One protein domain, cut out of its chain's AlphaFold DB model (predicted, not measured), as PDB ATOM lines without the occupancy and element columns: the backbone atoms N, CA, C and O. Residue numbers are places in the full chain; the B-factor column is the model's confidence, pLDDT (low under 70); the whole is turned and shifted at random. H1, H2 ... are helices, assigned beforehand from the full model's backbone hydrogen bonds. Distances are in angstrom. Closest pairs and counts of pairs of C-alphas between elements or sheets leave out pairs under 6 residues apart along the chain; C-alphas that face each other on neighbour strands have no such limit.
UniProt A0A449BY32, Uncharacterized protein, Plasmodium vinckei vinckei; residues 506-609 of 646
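What this domain is: This is residues 506 to 609 of the 646 residues of an uncharacterized protein of Plasmodium vinckei vinckei (UniProt A0A449BY32). H1, H3 and H4 make a loose triangle of crossed helices, H1 packing on H3 alone, and H5 crosses the second half of H4 nearly at a right angle. The short H2 joins H1 to H3, and the short H6 follows near the last residues of H5. The 104 printed residues hold six named helices, H1 to H6 in order, and no named strand: all helix. A short antiparallel pairing ties residues 508 to 509 to 545 to 546. The whole is compact, with a radius of gyration of the C-alphas of 13.8 A and spans of 41 by 32 by 23 A.

How they stand to each other: H1, residues 510 to 519, touches H3, residues 529 to 540, at a steep tilt of 47 degrees, opposite ways; their closest C-alphas, of Leu 510 and Phe 536, are 7.1 A apart. H2, residues 522 to 525, is close to H1 but not clearly touching it, with C-alphas 517 and 523 5.7 A apart. H3 and H4, residues 548 to 564, form a helical hairpin at a steep tilt of 43 degrees, closest at C-alphas 535 and 554, 6.5 A. H4 touches H5, residues 575 to 589, with residues 556 to 563 alone, about perpendicular at 80 degrees, closest at C-alphas 559 and 582, 5.9 A. H5 and H6, residues 595 to 598, only just touch, with 3 pairs of C-alphas within 8 A, closest at 587 and 598, 5.9 A. In H1, H3, H4 and H5 every O i to N i+4 pair is within hydrogen-bond range; H2 and H6 are too short for one.

Where its parts are: H1 begins at C-alpha 510 (-8.831, -47.817, -15.472). H1 is 14.1 A long, H3 16.3 A, H4 24.3 A and H5 20.8 A. H6 ends at C-alpha 598 (-23.577, -50.539, -32.768).

The domain as a whole: The C-alphas of Gly 542 and Thr 608, 41.2 A, are farthest apart. The printed part has no cut, and no link is long. The model's pLDDT is under 70 at residues 506, 524, 564 to 574 and 602 to 609.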
ATOM      1  N   GLY A 506     -12.231 -60.951 -18.849       63.50
ATOM      2  CA  GLY A 506     -13.567 -60.348 -18.801       63.50
ATOM      3  C   GLY A 506     -13.687 -59.064 -17.969       63.50
ATOM      4  O   GLY A 506     -14.813 -58.645 -17.709       63.50
ATOM      5  N   MET A 507     -12.583 -58.447 -17.519       79.25
ATOM      6  CA  MET A 507     -12.621 -57.274 -16.627       79.25
ATOM      7  C   MET A 507     -11.784 -56.090 -17.143       79.25
ATOM      8  O   MET A 507     -10.661 -56.269 -17.608       79.25
ATOM      9  N   MET A 508     -12.325 -54.871 -17.045       85.19
ATOM     10  CA  MET A 508     -11.717 -53.635 -17.567       85.19
ATOM     11  C   MET A 508     -10.945 -52.906 -16.462       85.19
ATOM     12  O   MET A 508     -11.512 -52.654 -15.405       85.19
ATOM     13  N   ASN A 509      -9.679 -52.542 -16.688       88.94
ATOM     14  CA  ASN A 509      -8.932 -51.657 -15.780       88.94
ATOM     15  C   ASN A 509      -9.181 -50.170 -16.116       88.94
ATOM     16  O   ASN A 509      -9.783 -49.841 -17.142       88.94
ATOM     17  N   LEU A 510      -8.684 -49.264 -15.267       88.50
ATOM     18  CA  LEU A 510      -8.831 -47.817 -15.472       88.50
ATOM     19  C   LEU A 510      -8.229 -47.341 -16.809       88.50
ATOM     20  O   LEU A 510      -8.797 -46.481 -17.474       88.50
ATOM     21  N   GLU A 511      -7.108 -47.918 -17.238       87.44
ATOM     22  CA  GLU A 511      -6.420 -47.557 -18.483       87.44
ATOM     23  C   GLU A 511      -7.248 -47.893 -19.737       87.44
ATOM     24  O   GLU A 511      -7.422 -47.043 -20.617       87.44
ATOM     25  N   LEU A 512      -7.833 -49.095 -19.795       89.25
ATOM     26  CA  LEU A 512      -8.765 -49.495 -20.852       89.25
ATOM     27  C   LEU A 512     -10.036 -48.636 -20.824       89.25
ATOM     28  O   LEU A 512     -10.499 -48.209 -21.882       89.25
ATOM     29  N   PHE A 513     -10.559 -48.313 -19.637       91.00
ATOM     30  CA  PHE A 513     -11.717 -47.426 -19.485       91.00
ATOM     31  C   PHE A 513     -11.441 -45.996 -19.980       91.00
ATOM     32  O   PHE A 513     -12.258 -45.417 -20.701       91.00
ATOM     33  N   LEU A 514     -10.280 -45.424 -19.656       88.88
ATOM     34  CA  LEU A 514      -9.867 -44.108 -20.150       88.88
ATOM     35  C   LEU A 514      -9.592 -44.126 -21.658       88.88
ATOM     36  O   LEU A 514      -9.902 -43.154 -22.344       88.88
ATOM     37  N   THR A 515      -9.070 -45.229 -22.195       88.50
ATOM     38  CA  THR A 515      -8.866 -45.416 -23.641       88.50
ATOM     39  C   THR A 515     -10.203 -45.476 -24.382       88.50
ATOM     40  O   THR A 515     -10.403 -44.738 -25.347       88.50
ATOM     41  N   PHE A 516     -11.167 -46.247 -23.875       92.06
ATOM     42  CA  PHE A 516     -12.558 -46.212 -24.331       92.06
ATOM     43  C   PHE A 516     -13.146 -44.788 -24.264       92.06
ATOM     44  O   PHE A 516     -13.702 -44.297 -25.249       92.06
ATOM     45  N   SER A 517     -12.955 -44.085 -23.144       88.38
ATOM     46  CA  SER A 517     -13.495 -42.735 -22.928       88.38
ATOM     47  C   SER A 517     -12.874 -41.673 -23.846       88.38
ATOM     48  O   SER A 517     -13.542 -40.689 -24.170       88.38
ATOM     49  N   LYS A 518     -11.628 -41.865 -24.309       88.62
ATOM     50  CA  LYS A 518     -11.022 -41.072 -25.396       88.62
ATOM     51  C   LYS A 518     -11.670 -41.412 -26.740       88.62
ATOM     52  O   LYS A 518     -12.137 -40.512 -27.432       88.62
ATOM     53  N   ASN A 519     -11.739 -42.699 -27.083       87.44
ATOM     54  CA  ASN A 519     -12.226 -43.182 -28.379       87.44
ATOM     55  C   ASN A 519     -13.682 -42.771 -28.664       87.44
ATOM     56  O   ASN A 519     -14.002 -42.410 -29.790       87.44
ATOM     57  N   TYR A 520     -14.540 -42.768 -27.638       89.12
ATOM     58  CA  TYR A 520     -15.947 -42.350 -27.719       89.12
ATOM     59  C   TYR A 520     -16.168 -40.847 -27.444       89.12
ATOM     60  O   TYR A 520     -17.308 -40.396 -27.283       89.12
ATOM     61  N   LYS A 521     -15.083 -40.060 -27.378       87.00
ATOM     62  CA  LYS A 521     -15.071 -38.608 -27.105       87.00
ATOM     63  C   LYS A 521     -15.831 -38.203 -25.834       87.00
ATOM     64  O   LYS A 521     -16.427 -37.133 -25.778       87.00
ATOM     65  N   ILE A 522     -15.838 -39.064 -24.816       82.81
ATOM     66  CA  ILE A 522     -16.429 -38.760 -23.505       82.81
ATOM     67  C   ILE A 522     -15.509 -37.781 -22.768       82.81
ATOM     68  O   ILE A 522     -15.960 -36.763 -22.246       82.81
ATOM     69  N   ILE A 523     -14.198 -38.042 -22.816       75.12
ATOM     70  CA  ILE A 523     -13.172 -37.069 -22.430       75.12
ATOM     71  C   ILE A 523     -13.204 -35.899 -23.428       75.12
ATOM     72  O   ILE A 523     -13.263 -36.122 -24.637       75.12
ATOM     73  N   LYS A 524     -13.113 -34.670 -22.904       68.19
ATOM     74  CA  LYS A 524     -13.260 -33.359 -23.579       68.19
ATOM     75  C   LYS A 524     -14.698 -32.893 -23.830       68.19
ATOM     76  O   LYS A 524     -14.951 -31.720 -23.595       68.19
ATOM     77  N   ASN A 525     -15.621 -33.754 -24.270       73.44
ATOM     78  CA  ASN A 525     -16.957 -33.288 -24.681       73.44
ATOM     79  C   ASN A 525     -18.069 -33.533 -23.647       73.44
ATOM     80  O   ASN A 525     -19.089 -32.855 -23.704       73.44
ATOM     81  N   LEU A 526     -17.908 -34.508 -22.743       76.06
ATOM     82  CA  LEU A 526     -18.904 -34.834 -21.711       76.06
ATOM     83  C   LEU A 526     -18.348 -34.619 -20.298       76.06
ATOM     84  O   LEU A 526     -19.022 -34.025 -19.459       76.06
ATOM     85  N   LEU A 527     -17.126 -35.092 -20.030       84.44
ATOM     86  CA  LEU A 527     -16.460 -34.983 -18.728       84.44
ATOM     87  C   LEU A 527     -14.949 -34.755 -18.867       84.44
ATOM     88  O   LEU A 527     -14.329 -35.059 -19.894       84.44
ATOM     89  N   THR A 528     -14.338 -34.251 -17.798       86.19
ATOM     90  CA  THR A 528     -12.877 -34.211 -17.657       86.19
ATOM     91  C   THR A 528     -12.312 -35.595 -17.311       86.19
ATOM     92  O   THR A 528     -13.016 -36.482 -16.823       86.19
ATOM     93  N   LYS A 529     -11.001 -35.782 -17.522       88.06
ATOM     94  CA  LYS A 529     -10.281 -37.001 -17.116       88.06
ATOM     95  C   LYS A 529     -10.445 -37.279 -15.614       88.06
ATOM     96  O   LYS A 529     -10.777 -38.397 -15.236       88.06
ATOM     97  N   ASN A 530     -10.276 -36.251 -14.782       86.06
ATOM     98  CA  ASN A 530     -10.274 -36.377 -13.324       86.06
ATOM     99  C   ASN A 530     -11.656 -36.778 -12.772       86.06
ATOM    100  O   ASN A 530     -11.739 -37.516 -11.793       86.06
ATOM    101  N   GLU A 531     -12.747 -36.326 -13.396       87.75
ATOM    102  CA  GLU A 531     -14.109 -36.741 -13.028       87.75
ATOM    103  C   GLU A 531     -14.367 -38.208 -13.375       87.75
ATOM    104  O   GLU A 531     -14.890 -38.952 -12.548       87.75
ATOM    105  N   LEU A 532     -13.945 -38.650 -14.562       87.69
ATOM    106  CA  LEU A 532     -14.061 -40.049 -14.983       87.69
ATOM    107  C   LEU A 532     -13.234 -40.990 -14.097       87.69
ATOM    108  O   LEU A 532     -13.703 -42.077 -13.765       87.69
ATOM    109  N   GLU A 533     -12.046 -40.561 -13.667       89.06
ATOM    110  CA  GLU A 533     -11.217 -41.299 -12.706       89.06
ATOM    111  C   GLU A 533     -11.910 -41.414 -11.339       89.06
ATOM    112  O   GLU A 533     -11.989 -42.517 -10.797       89.06
ATOM    113  N   LYS A 534     -12.503 -40.328 -10.818       88.75
ATOM    114  CA  LYS A 534     -13.300 -40.360  -9.574       88.75
ATOM    115  C   LYS A 534     -14.506 -41.304  -9.674       88.75
ATOM    116  O   LYS A 534     -14.690 -42.142  -8.795       88.75
ATOM    117  N   ILE A 535     -15.300 -41.217 -10.747       89.38
ATOM    118  CA  ILE A 535     -16.478 -42.083 -10.953       89.38
ATOM    119  C   ILE A 535     -16.055 -43.559 -11.039       89.38
ATOM    120  O   ILE A 535     -16.676 -44.415 -10.406       89.38
ATOM    121  N   PHE A 536     -14.978 -43.862 -11.775       90.00
ATOM    122  CA  PHE A 536     -14.437 -45.219 -11.881       90.00
ATOM    123  C   PHE A 536     -13.985 -45.757 -10.518       90.00
ATOM    124  O   PHE A 536     -14.379 -46.859 -10.143       90.00
ATOM    125  N   ILE A 537     -13.206 -44.987  -9.749       87.88
ATOM    126  CA  ILE A 537     -12.697 -45.399  -8.429       87.88
ATOM    127  C   ILE A 537     -13.849 -45.663  -7.445       87.88
ATOM    128  O   ILE A 537     -13.850 -46.697  -6.768       87.88
ATOM    129  N   ASN A 538     -14.862 -44.789  -7.420       87.50
ATOM    130  CA  ASN A 538     -16.028 -44.928  -6.545       87.50
ATOM    131  C   ASN A 538     -16.842 -46.203  -6.858       87.50
ATOM    132  O   ASN A 538     -17.207 -46.943  -5.944       87.50
ATOM    133  N   GLU A 539     -17.074 -46.521  -8.137       87.12
ATOM    134  CA  GLU A 539     -17.779 -47.751  -8.548       87.12
ATOM    135  C   GLU A 539     -16.905 -49.018  -8.509       87.12
ATOM    136  O   GLU A 539     -17.426 -50.136  -8.403       87.12
ATOM    137  N   CYS A 540     -15.580 -48.869  -8.533       82.50
ATOM    138  CA  CYS A 540     -14.637 -49.949  -8.252       82.50
ATOM    139  C   CYS A 540     -14.665 -50.390  -6.787       82.50
ATOM    140  O   CYS A 540     -14.372 -51.553  -6.508       82.50
ATOM    141  N   LYS A 541     -14.976 -49.491  -5.841       81.25
ATOM    142  CA  LYS A 541     -14.949 -49.766  -4.390       81.25
ATOM    143  C   LYS A 541     -13.622 -50.395  -3.928       81.25
ATOM    144  O   LYS A 541     -13.612 -51.382  -3.198       81.25
ATOM    145  N   GLY A 542     -12.502 -49.862  -4.424       73.94
ATOM    146  CA  GLY A 542     -11.148 -50.361  -4.144       73.94
ATOM    147  C   GLY A 542     -10.648 -51.499  -5.046       73.94
ATOM    148  O   GLY A 542      -9.496 -51.904  -4.916       73.94
ATOM    149  N   ASN A 543     -11.454 -52.005  -5.986       79.88
ATOM    150  CA  ASN A 543     -10.982 -52.967  -6.989       79.88
ATOM    151  C   ASN A 543     -10.167 -52.283  -8.105       79.88
ATOM    152  O   ASN A 543     -10.408 -51.132  -8.460       79.88
ATOM    153  N   ILE A 544      -9.234 -53.022  -8.711       82.25
ATOM    154  CA  ILE A 544      -8.423 -52.555  -9.857       82.25
ATOM    155  C   ILE A 544      -9.210 -52.637 -11.183       82.25
ATOM    156  O   ILE A 544      -8.904 -51.925 -12.141       82.25
ATOM    157  N   TYR A 545     -10.242 -53.489 -11.236       85.50
ATOM    158  CA  TYR A 545     -11.007 -53.788 -12.446       85.50
ATOM    159  C   TYR A 545     -12.524 -53.713 -12.224       85.50
ATOM    160  O   TYR A 545     -13.020 -54.078 -11.155       85.50
ATOM    161  N   ILE A 546     -13.256 -53.342 -13.276       87.06
ATOM    162  CA  ILE A 546     -14.723 -53.346 -13.339       87.06
ATOM    163  C   ILE A 546     -15.268 -54.469 -14.230       87.06
ATOM    164  O   ILE A 546     -14.665 -54.866 -15.230       87.06
ATOM    165  N   THR A 547     -16.456 -54.952 -13.874       89.25
ATOM    166  CA  THR A 547     -17.301 -55.829 -14.703       89.25
ATOM    167  C   THR A 547     -18.162 -55.024 -15.685       89.25
ATOM    168  O   THR A 547     -18.382 -53.831 -15.478       89.25
ATOM    169  N   SER A 548     -18.749 -55.676 -16.698       86.06
ATOM    170  CA  SER A 548     -19.704 -55.040 -17.631       86.06
ATOM    171  C   SER A 548     -20.867 -54.323 -16.919       86.06
ATOM    172  O   SER A 548     -21.241 -53.204 -17.272       86.06
ATOM    173  N   LYS A 549     -21.391 -54.906 -15.828       88.38
ATOM    174  CA  LYS A 549     -22.457 -54.286 -15.017       88.38
ATOM    175  C   LYS A 549     -22.009 -52.968 -14.374       88.38
ATOM    176  O   LYS A 549     -22.759 -51.993 -14.391       88.38
ATOM    177  N   GLN A 550     -20.784 -52.918 -13.847       88.88
ATOM    178  CA  GLN A 550     -20.188 -51.681 -13.327       88.88
ATOM    179  C   GLN A 550     -19.880 -50.689 -14.454       88.88
ATOM    180  O   GLN A 550     -20.171 -49.511 -14.298       88.88
ATOM    181  N   PHE A 551     -19.378 -51.146 -15.606       90.56
ATOM    182  CA  PHE A 551     -19.132 -50.307 -16.786       90.56
ATOM    183  C   PHE A 551     -20.406 -49.603 -17.277       90.56
ATOM    184  O   PHE A 551     -20.403 -48.386 -17.464       90.56
ATOM    185  N   LYS A 552     -21.523 -50.336 -17.384       90.25
ATOM    186  CA  LYS A 552     -22.841 -49.760 -17.678       90.25
ATOM    187  C   LYS A 552     -23.261 -48.723 -16.630       90.25
ATOM    188  O   LYS A 552     -23.706 -47.639 -17.000       90.25
ATOM    189  N   LYS A 553     -23.108 -49.026 -15.334       89.12
ATOM    190  CA  LYS A 553     -23.471 -48.102 -14.245       89.12
ATOM    191  C   LYS A 553     -22.623 -46.826 -14.260       89.12
ATOM    192  O   LYS A 553     -23.187 -45.738 -14.199       89.12
ATOM    193  N   ILE A 554     -21.305 -46.954 -14.420       90.25
ATOM    194  CA  ILE A 554     -20.368 -45.837 -14.599       90.25
ATOM    195  C   ILE A 554     -20.820 -44.964 -15.769       90.25
ATOM    196  O   ILE A 554     -20.963 -43.761 -15.600       90.25
ATOM    197  N   LEU A 555     -21.130 -45.552 -16.928       90.38
ATOM    198  CA  LEU A 555     -21.582 -44.789 -18.093       90.38
ATOM    199  C   LEU A 555     -22.918 -44.065 -17.879       90.38
ATOM    200  O   LEU A 555     -23.066 -42.934 -18.342       90.38
ATOM    201  N   ILE A 556     -23.864 -44.664 -17.150       86.75
ATOM    202  CA  ILE A 556     -25.117 -43.994 -16.764       86.75
ATOM    203  C   ILE A 556     -24.828 -42.794 -15.850       86.75
ATOM    204  O   ILE A 556     -25.358 -41.714 -16.106       86.75
ATOM    205  N   ILE A 557     -23.943 -42.943 -14.856       87.38
ATOM    206  CA  ILE A 557     -23.503 -41.844 -13.976       87.38
ATOM    207  C   ILE A 557     -22.799 -40.744 -14.789       87.38
ATOM    208  O   ILE A 557     -23.090 -39.561 -14.610       87.38
ATOM    209  N   CYS A 558     -21.942 -41.109 -15.747       87.38
ATOM    210  CA  CYS A 558     -21.309 -40.153 -16.655       87.38
ATOM    211  C   CYS A 558     -22.343 -39.362 -17.468       87.38
ATOM    212  O   CYS A 558     -22.223 -38.145 -17.579       87.38
ATOM    213  N   GLY A 559     -23.374 -40.029 -17.997       84.56
ATOM    214  CA  GLY A 559     -24.481 -39.377 -18.702       84.56
ATOM    215  C   GLY A 559     -25.312 -38.468 -17.793       84.56
ATOM    216  O   GLY A 559     -25.667 -37.365 -18.201       84.56
ATOM    217  N   GLN A 560     -25.581 -38.887 -16.551       83.44
ATOM    218  CA  GLN A 560     -26.276 -38.067 -15.555       83.44
ATOM    219  C   GLN A 560     -25.512 -36.768 -15.265       83.44
ATOM    220  O   GLN A 560     -26.104 -35.694 -15.336       83.44
ATOM    221  N   ILE A 561     -24.205 -36.843 -14.998       82.56
ATOM    222  CA  ILE A 561     -23.372 -35.668 -14.679       82.56
ATOM    223  C   ILE A 561     -23.130 -34.788 -15.919       82.56
ATOM    224  O   ILE A 561     -23.151 -33.566 -15.813       82.56
ATOM    225  N   ALA A 562     -22.919 -35.371 -17.102       80.81
ATOM    226  CA  ALA A 562     -22.636 -34.602 -18.315       80.81
ATOM    227  C   ALA A 562     -23.873 -33.880 -18.878       80.81
ATOM    228  O   ALA A 562     -23.799 -32.697 -19.203       80.81
ATOM    229  N   PHE A 563     -25.029 -34.551 -18.970       76.56
ATOM    230  CA  PHE A 563     -26.232 -33.969 -19.587       76.56
ATOM    231  C   PHE A 563     -27.038 -33.047 -18.655       76.56
ATOM    232  O   PHE A 563     -27.975 -32.399 -19.119       76.56
ATOM    233  N   THR A 564     -26.676 -32.958 -17.370       69.69
ATOM    234  CA  THR A 564     -27.224 -31.958 -16.428       69.69
ATOM    235  C   THR A 564     -26.405 -30.666 -16.369       69.69
ATOM    236  O   THR A 564     -26.918 -29.641 -15.919       69.69
ATOM    237  N   LYS A 565     -25.161 -30.665 -16.867       67.50
ATOM    238  CA  LYS A 565     -24.334 -29.456 -16.975       67.50
ATOM    239  C   LYS A 565     -24.778 -28.549 -18.137       67.50
ATOM    240  O   LYS A 565     -25.305 -29.029 -19.147       67.50
ATOM    241  N   PRO A 566     -24.526 -27.229 -18.059       50.62
ATOM    242  CA  PRO A 566     -24.532 -26.358 -19.234       50.62
ATOM    243  C   PRO A 566     -23.551 -26.874 -20.311       50.62
ATOM    244  O   PRO A 566     -22.515 -27.433 -19.952       50.62
ATOM    245  N   PRO A 567     -23.841 -26.704 -21.615       52.91
ATOM    246  CA  PRO A 567     -24.953 -25.938 -22.184       52.91
ATOM    247  C   PRO A 567     -26.296 -26.684 -22.192       52.91
ATOM    248  O   PRO A 567     -27.311 -26.085 -22.532       52.91
ATOM    249  N   HIS A 568     -26.333 -27.970 -21.823       57.19
ATOM    250  CA  HIS A 568     -27.462 -28.847 -22.138       57.19
ATOM    251  C   HIS A 568     -28.773 -28.526 -21.406       57.19
ATOM    252  O   HIS A 568     -29.810 -28.960 -21.896       57.19
ATOM    253  N   LYS A 569     -28.740 -27.753 -20.302       49.91
ATOM    254  CA  LYS A 569     -29.857 -27.015 -19.645       49.91
ATOM    255  C   LYS A 569     -31.218 -27.734 -19.503       49.91
ATOM    256  O   LYS A 569     -32.245 -27.095 -19.282       49.91
ATOM    257  N   ASN A 570     -31.241 -29.058 -19.570       52.34
ATOM    258  CA  ASN A 570     -32.434 -29.869 -19.382       52.34
ATOM    259  C   ASN A 570     -32.421 -30.449 -17.968       52.34
ATOM    260  O   ASN A 570     -31.523 -31.212 -17.614       52.34
ATOM    261  N   ASN A 571     -33.459 -30.153 -17.182       50.12
ATOM    262  CA  ASN A 571     -33.679 -30.764 -15.869       50.12
ATOM    263  C   ASN A 571     -34.159 -32.220 -16.031       50.12
ATOM    264  O   ASN A 571     -35.305 -32.554 -15.727       50.12
ATOM    265  N   TYR A 572     -33.295 -33.094 -16.557       54.66
ATOM    266  CA  TYR A 572     -33.585 -34.513 -16.744       54.66
ATOM    267  C   TYR A 572     -33.532 -35.282 -15.417       54.66
ATOM    268  O   TYR A 572     -32.605 -36.038 -15.141       54.66
ATOM    269  N   THR A 573     -34.604 -35.169 -14.636       57.16
ATOM    270  CA  THR A 573     -34.985 -36.205 -13.661       57.16
ATOM    271  C   THR A 573     -35.403 -37.512 -14.357       57.16
ATOM    272  O   THR A 573     -35.374 -38.584 -13.758       57.16
ATOM    273  N   ASP A 574     -35.754 -37.444 -15.645       68.12
ATOM    274  CA  ASP A 574     -36.085 -38.587 -16.497       68.12
ATOM    275  C   ASP A 574     -34.825 -39.367 -16.924       68.12
ATOM    276  O   ASP A 574     -34.174 -39.074 -17.936       68.12
ATOM    277  N   THR A 575     -34.511 -40.414 -16.161       71.94
ATOM    278  CA  THR A 575     -33.385 -41.322 -16.421       71.94
ATOM    279  C   THR A 575     -33.481 -42.046 -17.768       71.94
ATOM    280  O   THR A 575     -32.448 -42.410 -18.331       71.94
ATOM    281  N   LYS A 576     -34.681 -42.208 -18.349       79.50
ATOM    282  CA  LYS A 576     -34.863 -42.854 -19.662       79.50
ATOM    283  C   LYS A 576     -34.423 -41.933 -20.798       79.50
ATOM    284  O   LYS A 576     -33.841 -42.412 -21.772       79.50
ATOM    285  N   LYS A 577     -34.624 -40.617 -20.660       79.06
ATOM    286  CA  LYS A 577     -34.092 -39.627 -21.615       79.06
ATOM    287  C   LYS A 577     -32.569 -39.585 -21.571       79.06
ATOM    288  O   LYS A 577     -31.955 -39.738 -22.625       79.06
ATOM    289  N   ILE A 578     -31.969 -39.519 -20.379       79.25
ATOM    290  CA  ILE A 578     -30.506 -39.624 -20.197       79.25
ATOM    291  C   ILE A 578     -29.959 -40.907 -20.843       79.25
ATOM    292  O   ILE A 578     -28.980 -40.846 -21.583       79.25
ATOM    293  N   TYR A 579     -30.623 -42.051 -20.642       83.75
ATOM    294  CA  TYR A 579     -30.245 -43.321 -21.269       83.75
ATOM    295  C   TYR A 579     -30.289 -43.252 -22.807       83.75
ATOM    296  O   TYR A 579     -29.335 -43.660 -23.467       83.75
ATOM    297  N   SER A 580     -31.348 -42.682 -23.393       82.81
ATOM    298  CA  SER A 580     -31.463 -42.527 -24.854       82.81
ATOM    299  C   SER A 580     -30.420 -41.566 -25.452       82.81
ATOM    300  O   SER A 580     -29.844 -41.865 -26.499       82.81
ATOM    301  N   LEU A 581     -30.113 -40.461 -24.764       83.88
ATOM    302  CA  LEU A 581     -29.067 -39.508 -25.154       83.88
ATOM    303  C   LEU A 581     -27.675 -40.142 -25.083       83.88
ATOM    304  O   LEU A 581     -26.883 -39.983 -26.009       83.88
ATOM    305  N   LEU A 582     -27.402 -40.916 -24.030       88.19
ATOM    306  CA  LEU A 582     -26.159 -41.667 -23.866       88.19
ATOM    307  C   LEU A 582     -25.980 -42.713 -24.976       88.19
ATOM    308  O   LEU A 582     -24.905 -42.791 -25.563       88.19
ATOM    309  N   ILE A 583     -27.028 -43.471 -25.318       87.69
ATOM    310  CA  ILE A 583     -26.987 -44.433 -26.432       87.69
ATOM    311  C   ILE A 583     -26.719 -43.719 -27.761       87.69
ATOM    312  O   ILE A 583     -25.810 -44.125 -28.481       87.69
ATOM    313  N   SER A 584     -27.443 -42.635 -28.059       86.12
ATOM    314  CA  SER A 584     -27.245 -41.836 -29.278       86.12
ATOM    315  C   SER A 584     -25.826 -41.253 -29.363       86.12
ATOM    316  O   SER A 584     -25.175 -41.321 -30.407       86.12
ATOM    317  N   TRP A 585     -25.285 -40.753 -28.246       88.69
ATOM    318  CA  TRP A 585     -23.899 -40.286 -28.188       88.69
ATOM    319  C   TRP A 585     -22.907 -41.407 -28.504       88.69
ATOM    320  O   TRP A 585     -21.996 -41.210 -29.313       88.69
ATOM    321  N   LEU A 586     -23.083 -42.575 -27.876       89.81
ATOM    322  CA  LEU A 586     -22.196 -43.723 -28.037       89.81
ATOM    323  C   LEU A 586     -22.252 -44.292 -29.459       89.81
ATOM    324  O   LEU A 586     -21.198 -44.604 -30.007       89.81
ATOM    325  N   THR A 587     -23.422 -44.370 -30.105       86.88
ATOM    326  CA  THR A 587     -23.496 -44.783 -31.518       86.88
ATOM    327  C   THR A 587     -22.793 -43.776 -32.424       86.88
ATOM    328  O   THR A 587     -21.951 -44.168 -33.235       86.88
ATOM    329  N   ASN A 588     -23.065 -42.479 -32.250       86.12
ATOM    330  CA  ASN A 588     -22.598 -41.435 -33.166       86.12
ATOM    331  C   ASN A 588     -21.089 -41.159 -33.042       86.12
ATOM    332  O   ASN A 588     -20.439 -40.835 -34.038       86.12
ATOM    333  N   ASN A 589     -20.516 -41.316 -31.842       86.62
ATOM    334  CA  ASN A 589     -19.087 -41.114 -31.578       86.62
ATOM    335  C   ASN A 589     -18.267 -42.411 -31.491       86.62
ATOM    336  O   ASN A 589     -17.075 -42.335 -31.204       86.62
ATOM    337  N   SER A 590     -18.860 -43.580 -31.751       86.62
ATOM    338  CA  SER A 590     -18.105 -44.840 -31.805       86.62
ATOM    339  C   SER A 590     -17.044 -44.844 -32.924       86.62
ATOM    340  O   SER A 590     -17.241 -44.196 -33.957       86.62
ATOM    341  N   PRO A 591     -15.922 -45.578 -32.769       85.62
ATOM    342  CA  PRO A 591     -14.939 -45.768 -33.839       85.62
ATOM    343  C   PRO A 591     -15.542 -46.439 -35.080       85.62
ATOM    344  O   PRO A 591     -16.426 -47.288 -34.959       85.62
ATOM    345  N   ASP A 592     -15.029 -46.140 -36.277       80.12
ATOM    346  CA  ASP A 592     -15.631 -46.604 -37.541       80.12
ATOM    347  C   ASP A 592     -15.692 -48.133 -37.701       80.12
ATOM    348  O   ASP A 592     -16.627 -48.648 -38.307       80.12
ATOM    349  N   HIS A 593     -14.767 -48.876 -37.086       79.00
ATOM    350  CA  HIS A 593     -14.806 -50.345 -37.052       79.00
ATOM    351  C   HIS A 593     -15.858 -50.915 -36.072       79.00
ATOM    352  O   HIS A 593     -16.202 -52.093 -36.153       79.00
ATOM    353  N   GLN A 594     -16.387 -50.091 -35.159       85.69
ATOM    354  CA  GLN A 594     -17.407 -50.456 -34.162       85.69
ATOM    355  C   GLN A 594     -18.812 -50.003 -34.602       85.69
ATOM    356  O   GLN A 594     -19.787 -50.729 -34.375       85.69
ATOM    357  N   LYS A 595     -18.921 -48.868 -35.321       84.06
ATOM    358  CA  LYS A 595     -20.182 -48.310 -35.858       84.06
ATOM    359  C   LYS A 595     -21.135 -49.354 -36.476       84.06
ATOM    360  O   LYS A 595     -22.294 -49.363 -36.066       84.06
ATOM    361  N   PRO A 596     -20.724 -50.270 -37.382       82.00
ATOM    362  CA  PRO A 596     -21.658 -51.197 -38.040       82.00
ATOM    363  C   PRO A 596     -22.308 -52.213 -37.090       82.00
ATOM    364  O   PRO A 596     -23.390 -52.729 -37.372       82.00
ATOM    365  N   GLN A 597     -21.658 -52.516 -35.964       80.50
ATOM    366  CA  GLN A 597     -22.215 -53.408 -34.947       80.50
ATOM    367  C   GLN A 597     -23.168 -52.646 -34.018       80.50
ATOM    368  O   GLN A 597     -24.214 -53.177 -33.647       80.50
ATOM    369  N   LEU A 598     -22.842 -51.387 -33.710       83.81
ATOM    370  CA  LEU A 598     -23.577 -50.539 -32.768       83.81
ATOM    371  C   LEU A 598     -24.798 -49.839 -33.388       83.81
ATOM    372  O   LEU A 598     -25.774 -49.581 -32.686       83.81
ATOM    373  N   LEU A 599     -24.803 -49.603 -34.705       79.44
ATOM    374  CA  LEU A 599     -25.925 -48.998 -35.445       79.44
ATOM    375  C   LEU A 599     -27.227 -49.821 -35.347       79.44
ATOM    376  O   LEU A 599     -28.319 -49.302 -35.551       79.44
ATOM    377  N   LYS A 600     -27.141 -51.101 -34.966       80.25
ATOM    378  CA  LYS A 600     -28.315 -51.936 -34.660       80.25
ATOM    379  C   LYS A 600     -29.150 -51.342 -33.514       80.25
ATOM    380  O   LYS A 600     -30.378 -51.417 -33.548       80.25
ATOM    381  N   TYR A 601     -28.497 -50.706 -32.541       73.25
ATOM    382  CA  TYR A 601     -29.121 -50.178 -31.325       73.25
ATOM    383  C   TYR A 601     -29.753 -48.792 -31.489       73.25
ATOM    384  O   TYR A 601     -30.643 -48.450 -30.714       73.25
ATOM    385  N   SER A 602     -29.395 -48.014 -32.520       61.53
ATOM    386  CA  SER A 602     -30.037 -46.712 -32.786       61.53
ATOM    387  C   SER A 602     -31.480 -46.836 -33.305       61.53
ATOM    388  O   SER A 602     -32.162 -45.832 -33.486       61.53
ATOM    389  N   THR A 603     -31.976 -48.062 -33.514       52.78
ATOM    390  CA  THR A 603     -33.394 -48.353 -33.794       52.78
ATOM    391  C   THR A 603     -34.297 -48.247 -32.554       52.78
ATOM    392  O   THR A 603     -35.523 -48.257 -32.687       52.78
ATOM    393  N   LEU A 604     -33.724 -48.081 -31.350       48.19
ATOM    394  CA  LEU A 604     -34.439 -47.750 -30.111       48.19
ATOM    395  C   LEU A 604     -35.015 -46.326 -30.158       48.19
ATOM    396  O   LEU A 604     -34.493 -45.424 -29.513       48.19
ATOM    397  N   LYS A 605     -36.105 -46.167 -30.921       36.94
ATOM    398  CA  LYS A 605     -36.952 -44.971 -31.069       36.94
ATOM    399  C   LYS A 605     -36.198 -43.646 -30.961       36.94
ATOM    400  O   LYS A 605     -36.008 -43.112 -29.869       36.94
ATOM    401  N   SER A 606     -35.947 -43.038 -32.116       29.09
ATOM    402  CA  SER A 606     -35.804 -41.590 -32.224       29.09
ATOM    403  C   SER A 606     -36.992 -40.899 -31.541       29.09
ATOM    404  O   SER A 606     -38.063 -40.730 -32.124       29.09
ATOM    405  N   TYR A 607     -36.795 -40.492 -30.285       35.28
ATOM    406  CA  TYR A 607     -37.623 -39.491 -29.632       35.28
ATOM    407  C   TYR A 607     -37.346 -38.172 -30.344       35.28
ATOM    408  O   TYR A 607     -36.476 -37.394 -29.954       35.28
ATOM    409  N   THR A 608     -38.081 -37.950 -31.433       30.09
ATOM    410  CA  THR A 608     -38.278 -36.618 -31.989       30.09
ATOM    411  C   THR A 608     -38.650 -35.688 -30.844       30.09
ATOM    412  O   THR A 608     -39.539 -36.015 -30.053       30.09
ATOM    413  N   PHE A 609     -37.985 -34.537 -30.748       30.44
ATOM    414  CA  PHE A 609     -38.412 -33.463 -29.856       30.44
ATOM    415  C   PHE A 609     -39.724 -32.881 -30.396       30.44
ATOM    416  O   PHE A 609     -39.750 -31.846 -31.058       30.44
TER     417      PHE A 609